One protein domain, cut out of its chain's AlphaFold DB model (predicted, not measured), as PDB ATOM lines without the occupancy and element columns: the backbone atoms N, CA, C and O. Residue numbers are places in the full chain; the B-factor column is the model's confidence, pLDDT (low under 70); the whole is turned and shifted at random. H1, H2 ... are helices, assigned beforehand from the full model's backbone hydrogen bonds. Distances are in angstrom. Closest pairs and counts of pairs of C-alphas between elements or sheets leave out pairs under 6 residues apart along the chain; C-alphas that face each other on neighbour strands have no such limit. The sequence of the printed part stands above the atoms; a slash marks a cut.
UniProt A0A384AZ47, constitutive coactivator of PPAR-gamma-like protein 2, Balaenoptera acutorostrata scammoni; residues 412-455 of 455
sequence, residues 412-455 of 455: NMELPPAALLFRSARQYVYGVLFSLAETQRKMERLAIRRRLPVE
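This is residues 412 to 455 of the 455 residues of the protein "constitutive coactivator of PPAR-gamma-like protein 2" of Balaenoptera acutorostrata scammoni (UniProt A0A384AZ47). Picture a long, thin chain of helices set end to end, arched like a wide V: H2 makes one arm, H3 the other, and they meet near their ends in a corner at residues 434 and 435. Before H2 come a loose lead-in and the single short turn of H1, sticking out with the first part of H2 as residues 412 to 427, while the last residues, 451 to 455, fold back beside H3. The printed part has 44 residues with three named helices, in the order H1, H2, H3, and no named strand; the class is all helix. The whole is extended, with a radius of gyration of the C-alphas of 16.6 A, and its C-alphas span 53 by 19 by 8 A.

Start with H1, residues 418 to 421, and go on to H2, residues 423 to 433; the two meet only through their link, which is tight, with 1 residue. Another tight link, with 2 residues, leads to H3, residues 436 to 450. Look at Gly 431 and Ala 437: their C-alphas, the closest of H2 and H3, are 7.1 A apart, and the helices are close but not clearly touching. They run the same way at a steep tilt of 64 degrees. H1 and H3 are apart. In H2 and H3 every O i to N i+4 pair is within hydrogen-bond range; H1 is too short for such a pair.

Find C-alpha 418 at (19.035, -27.471, 3.265), where H1 begins; it is 4.9 A long. H2 begins at C-alpha 423, at (21.490, -33.351, 8.160), and is 15.0 A long. H3 is 20.7 A long and ends at C-alpha 450, at (45.403, -51.909, 24.949).

The C-alphas of Asn 412 and Arg 451, the two farthest apart, are 53.6 A from each other. The printed part has no cut and ends at Glu 455, the chain's last residue. Its mean pLDDT is 73.3; residues 412, 429, 433, 449 and 451 to 455 are under 70.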
ATOM      1  N   ASN A 412      13.006 -16.593   1.415       67.12
ATOM      2  CA  ASN A 412      12.039 -17.452   2.096       67.12
ATOM      3  C   ASN A 412      12.659 -18.162   3.309       67.12
ATOM      4  O   ASN A 412      13.191 -19.268   3.224       67.12
ATOM      5  N   MET A 413      12.516 -17.529   4.475       72.81
ATOM      6  CA  MET A 413      12.960 -18.085   5.758       72.81
ATOM      7  C   MET A 413      11.983 -19.102   6.377       72.81
ATOM      8  O   MET A 413      12.247 -19.591   7.475       72.81
ATOM      9  N   GLU A 414      10.853 -19.420   5.731       77.81
ATOM     10  CA  GLU A 414       9.882 -20.387   6.270       77.81
ATOM     11  C   GLU A 414      10.387 -21.832   6.183       77.81
ATOM     12  O   GLU A 414       9.977 -22.687   6.972       77.81
ATOM     13  N   LEU A 415      11.295 -22.115   5.245       70.19
ATOM     14  CA  LEU A 415      11.911 -23.428   5.105       70.19
ATOM     15  C   LEU A 415      13.239 -23.485   5.874       70.19
ATOM     16  O   LEU A 415      14.062 -22.574   5.769       70.19
ATOM     17  N   PRO A 416      13.502 -24.564   6.635       71.69
ATOM     18  CA  PRO A 416      14.796 -24.738   7.277       71.69
ATOM     19  C   PRO A 416      15.899 -24.866   6.210       71.69
ATOM     20  O   PRO A 416      15.670 -25.517   5.185       71.69
ATOM     21  N   PRO A 417      17.116 -24.338   6.461       74.81
ATOM     22  CA  PRO A 417      18.247 -24.484   5.553       74.81
ATOM     23  C   PRO A 417      18.437 -25.932   5.100       74.81
ATOM     24  O   PRO A 417      18.310 -26.862   5.909       74.81
ATOM     25  N   ALA A 418      18.810 -26.140   3.833       73.25
ATOM     26  CA  ALA A 418      19.035 -27.471   3.265       73.25
ATOM     27  C   ALA A 418      20.041 -28.268   4.109       73.25
ATOM     28  O   ALA A 418      19.922 -29.484   4.276       73.25
ATOM     29  N   ALA A 419      21.006 -27.569   4.712       75.00
ATOM     30  CA  ALA A 419      21.943 -28.151   5.654       75.00
ATOM     31  C   ALA A 419      21.279 -28.823   6.875       75.00
ATOM     32  O   ALA A 419      21.721 -29.893   7.310       75.00
ATOM     33  N   LEU A 420      20.236 -28.216   7.436       78.19
ATOM     34  CA  LEU A 420      19.490 -28.795   8.549       78.19
ATOM     35  C   LEU A 420      18.532 -29.877   8.057       78.19
ATOM     36  O   LEU A 420      18.543 -30.974   8.612       78.19
ATOM     37  N   LEU A 421      17.793 -29.609   6.976       79.19
ATOM     38  CA  LEU A 421      16.829 -30.556   6.411       79.19
ATOM     39  C   LEU A 421      17.492 -31.887   6.022       79.19
ATOM     40  O   LEU A 421      17.001 -32.961   6.361       79.19
ATOM     41  N   PHE A 422      18.651 -31.830   5.362       77.19
ATOM     42  CA  PHE A 422      19.388 -33.016   4.926       77.19
ATOM     43  C   PHE A 422      20.444 -33.488   5.927       77.19
ATOM     44  O   PHE A 422      21.282 -34.319   5.572       77.19
ATOM     45  N   ARG A 423      20.450 -33.001   7.177       81.75
ATOM     46  CA  ARG A 423      21.490 -33.351   8.160       81.75
ATOM     47  C   ARG A 423      21.654 -34.861   8.318       81.75
ATOM     48  O   ARG A 423      22.776 -35.345   8.181       81.75
ATOM     49  N   SER A 424      20.566 -35.595   8.543       81.44
ATOM     50  CA  SER A 424      20.620 -37.049   8.730       81.44
ATOM     51  C   SER A 424      21.165 -37.749   7.486       81.44
ATOM     52  O   SER A 424      22.091 -38.547   7.586       81.44
ATOM     53  N   ALA A 425      20.681 -37.385   6.294       74.94
ATOM     54  CA  ALA A 425      21.180 -37.935   5.033       74.94
ATOM     55  C   ALA A 425      22.682 -37.659   4.839       74.94
ATOM     56  O   ALA A 425      23.437 -38.568   4.495       74.94
ATOM     57  N   ARG A 426      23.145 -36.436   5.131       82.94
ATOM     58  CA  ARG A 426      24.572 -36.082   5.071       82.94
ATOM     59  C   ARG A 426      25.400 -36.864   6.082       82.94
ATOM     60  O   ARG A 426      26.477 -37.320   5.727       82.94
ATOM     61  N   GLN A 427      24.903 -37.076   7.301       81.12
ATOM     62  CA  GLN A 427      25.579 -37.908   8.302       81.12
ATOM     63  C   GLN A 427      25.738 -39.356   7.819       81.12
ATOM     64  O   GLN A 427      26.819 -39.917   7.975       81.12
ATOM     65  N   TYR A 428      24.727 -39.935   7.163       74.81
ATOM     66  CA  TYR A 428      24.850 -41.264   6.553       74.81
ATOM     67  C   TYR A 428      25.857 -41.282   5.399       74.81
ATOM     68  O   TYR A 428      26.728 -42.149   5.357       74.81
ATOM     69  N   VAL A 429      25.785 -40.307   4.490       69.62
ATOM     70  CA  VAL A 429      26.708 -40.199   3.351       69.62
ATOM     71  C   VAL A 429      28.149 -40.019   3.831       69.62
ATOM     72  O   VAL A 429      29.034 -40.735   3.370       69.62
ATOM     73  N   TYR A 430      28.397 -39.136   4.798       75.44
ATOM     74  CA  TYR A 430      29.715 -38.956   5.411       75.44
ATOM     75  C   TYR A 430      30.158 -40.190   6.200       75.44
ATOM     76  O   TYR A 430      31.325 -40.565   6.129       75.44
ATOM     77  N   GLY A 431      29.232 -40.873   6.876       79.12
ATOM     78  CA  GLY A 431      29.466 -42.163   7.525       79.12
ATOM     79  C   GLY A 431      30.041 -43.210   6.576       79.12
ATOM     80  O   GLY A 431      31.012 -43.890   6.911       79.12
ATOM     81  N   VAL A 432      29.473 -43.295   5.373       73.69
ATOM     82  CA  VAL A 432      29.937 -44.191   4.310       73.69
ATOM     83  C   VAL A 432      31.252 -43.694   3.706       73.69
ATOM     84  O   VAL A 432      32.208 -44.461   3.630       73.69
ATOM     85  N   LEU A 433      31.330 -42.420   3.311       65.12
ATOM     86  CA  LEU A 433      32.500 -41.852   2.629       65.12
ATOM     87  C   LEU A 433      33.764 -41.905   3.488       65.12
ATOM     88  O   LEU A 433      34.820 -42.303   3.003       65.12
ATOM     89  N   PHE A 434      33.658 -41.557   4.769       79.56
ATOM     90  CA  PHE A 434      34.784 -41.611   5.702       79.56
ATOM     91  C   PHE A 434      34.952 -42.981   6.355       79.56
ATOM     92  O   PHE A 434      35.790 -43.135   7.243       79.56
ATOM     93  N   SER A 435      34.168 -43.980   5.930       83.44
ATOM     94  CA  SER A 435      34.202 -45.333   6.484       83.44
ATOM     95  C   SER A 435      34.191 -45.301   8.019       83.44
ATOM     96  O   SER A 435      34.997 -45.960   8.680       83.44
ATOM     97  N   LEU A 436      33.297 -44.492   8.605       76.19
ATOM     98  CA  LEU A 436      33.237 -44.246  10.052       76.19
ATOM     99  C   LEU A 436      33.085 -45.558  10.827       76.19
ATOM    100  O   LEU A 436      33.781 -45.771  11.814       76.19
ATOM    101  N   ALA A 437      32.275 -46.488  10.313       76.12
ATOM    102  CA  ALA A 437      32.117 -47.821  10.891       76.12
ATOM    103  C   ALA A 437      33.417 -48.650  10.871       76.12
ATOM    104  O   ALA A 437      33.686 -49.413  11.798       76.12
ATOM    105  N   GLU A 438      34.243 -48.517   9.831       76.62
ATOM    106  CA  GLU A 438      35.534 -49.206   9.755       76.62
ATOM    107  C   GLU A 438      36.558 -48.569  10.699       76.62
ATOM    108  O   GLU A 438      37.285 -49.278  11.398       76.62
ATOM    109  N   THR A 439      36.561 -47.238  10.785       76.00
ATOM    110  CA  THR A 439      37.406 -46.475  11.711       76.00
ATOM    111  C   THR A 439      37.062 -46.799  13.165       76.00
ATOM    112  O   THR A 439      37.959 -47.095  13.953       76.00
ATOM    113  N   GLN A 440      35.773 -46.849  13.502       75.94
ATOM    114  CA  GLN A 440      35.285 -47.213  14.831       75.94
ATOM    115  C   GLN A 440      35.660 -48.656  15.185       75.94
ATOM    116  O   GLN A 440      36.304 -48.880  16.206       75.94
ATOM    117  N   ARG A 441      35.429 -49.626  14.285       79.06
ATOM    118  CA  ARG A 441      35.892 -51.016  14.476       79.06
ATOM    119  C   ARG A 441      37.408 -51.116  14.643       79.06
ATOM    120  O   ARG A 441      37.903 -51.971  15.378       79.06
ATOM    121  N   LYS A 442      38.181 -50.285  13.939       78.75
ATOM    122  CA  LYS A 442      39.643 -50.241  14.067       78.75
ATOM    123  C   LYS A 442      40.061 -49.688  15.432       78.75
ATOM    124  O   LYS A 442      40.973 -50.252  16.036       78.75
ATOM    125  N   MET A 443      39.386 -48.649  15.931       76.56
ATOM    126  CA  MET A 443      39.601 -48.112  17.279       76.56
ATOM    127  C   MET A 443      39.203 -49.112  18.367       76.56
ATOM    128  O   MET A 443      40.002 -49.359  19.261       76.56
ATOM    129  N   GLU A 444      38.056 -49.779  18.246       77.25
ATOM    130  CA  GLU A 444      37.613 -50.831  19.174       77.25
ATOM    131  C   GLU A 444      38.628 -51.979  19.250       77.25
ATOM    132  O   GLU A 444      39.047 -52.390  20.332       77.25
ATOM    133  N   ARG A 445      39.120 -52.459  18.098       80.81
ATOM    134  CA  ARG A 445      40.183 -53.479  18.048       80.81
ATOM    135  C   ARG A 445      41.476 -53.007  18.718       80.81
ATOM    136  O   ARG A 445      42.183 -53.821  19.314       80.81
ATOM    137  N   LEU A 446      41.816 -51.723  18.605       74.62
ATOM    138  CA  LEU A 446      42.989 -51.135  19.257       74.62
ATOM    139  C   LEU A 446      42.788 -50.968  20.770       74.62
ATOM    140  O   LEU A 446      43.719 -51.245  21.525       74.62
ATOM    141  N   ALA A 447      41.590 -50.591  21.218       70.88
ATOM    142  CA  ALA A 447      41.235 -50.465  22.629       70.88
ATOM    143  C   ALA A 447      41.235 -51.827  23.341       70.88
ATOM    144  O   ALA A 447      41.867 -51.973  24.388       70.88
ATOM    145  N   ILE A 448      40.669 -52.864  22.708       72.06
ATOM    146  CA  ILE A 448      40.719 -54.255  23.196       72.06
ATOM    147  C   ILE A 448      42.172 -54.733  23.333       72.06
ATOM    148  O   ILE A 448      42.531 -55.371  24.322       72.06
ATOM    149  N   ARG A 449      43.043 -54.384  22.375       69.06
ATOM    150  CA  ARG A 449      44.479 -54.711  22.441       69.06
ATOM    151  C   ARG A 449      45.230 -53.950  23.537       69.06
ATOM    152  O   ARG A 449      46.250 -54.447  24.001       69.06
ATOM    153  N   ARG A 450      44.756 -52.767  23.940       71.25
ATOM    154  CA  ARG A 450      45.403 -51.909  24.949       71.25
ATOM    155  C   ARG A 450      44.785 -51.998  26.352       71.25
ATOM    156  O   ARG A 450      45.321 -51.365  27.251       71.25
ATOM    157  N   ARG A 451      43.722 -52.793  26.561       62.34
ATOM    158  CA  ARG A 451      42.958 -52.880  27.829       62.34
ATOM    159  C   ARG A 451      42.582 -51.501  28.399       62.34
ATOM    160  O   ARG A 451      42.687 -51.281  29.602       62.34
ATOM    161  N   LEU A 452      42.167 -50.575  27.540       59.66
ATOM    162  CA  LEU A 452      41.609 -49.287  27.960       59.66
ATOM    163  C   LEU A 452      40.094 -49.283  27.708       59.66
ATOM    164  O   LEU A 452      39.663 -49.940  26.754       59.66
ATOM    165  N   PRO A 453      39.289 -48.587  28.536       54.38
ATOM    166  CA  PRO A 453      37.862 -48.431  28.275       54.38
ATOM    167  C   PRO A 453      37.650 -47.702  26.946       54.38
ATOM    168  O   PRO A 453      38.413 -46.799  26.600       54.38
ATOM    169  N   VAL A 454      36.635 -48.129  26.199       50.72
ATOM    170  CA  VAL A 454      36.145 -47.425  25.012       50.72
ATOM    171  C   VAL A 454      35.135 -46.395  25.509       50.72
ATOM    172  O   VAL A 454      34.076 -46.796  25.986       50.72
ATOM    173  N   GLU A 455      35.474 -45.111  25.425       48.44
ATOM    174  CA  GLU A 455      34.505 -44.004  25.439       48.44
ATOM    175  C   GLU A 455      34.555 -43.272  24.099       48.44
ATOM    176  O   GLU A 455      35.684 -43.058  23.588       48.44
TER     177      GLU A 455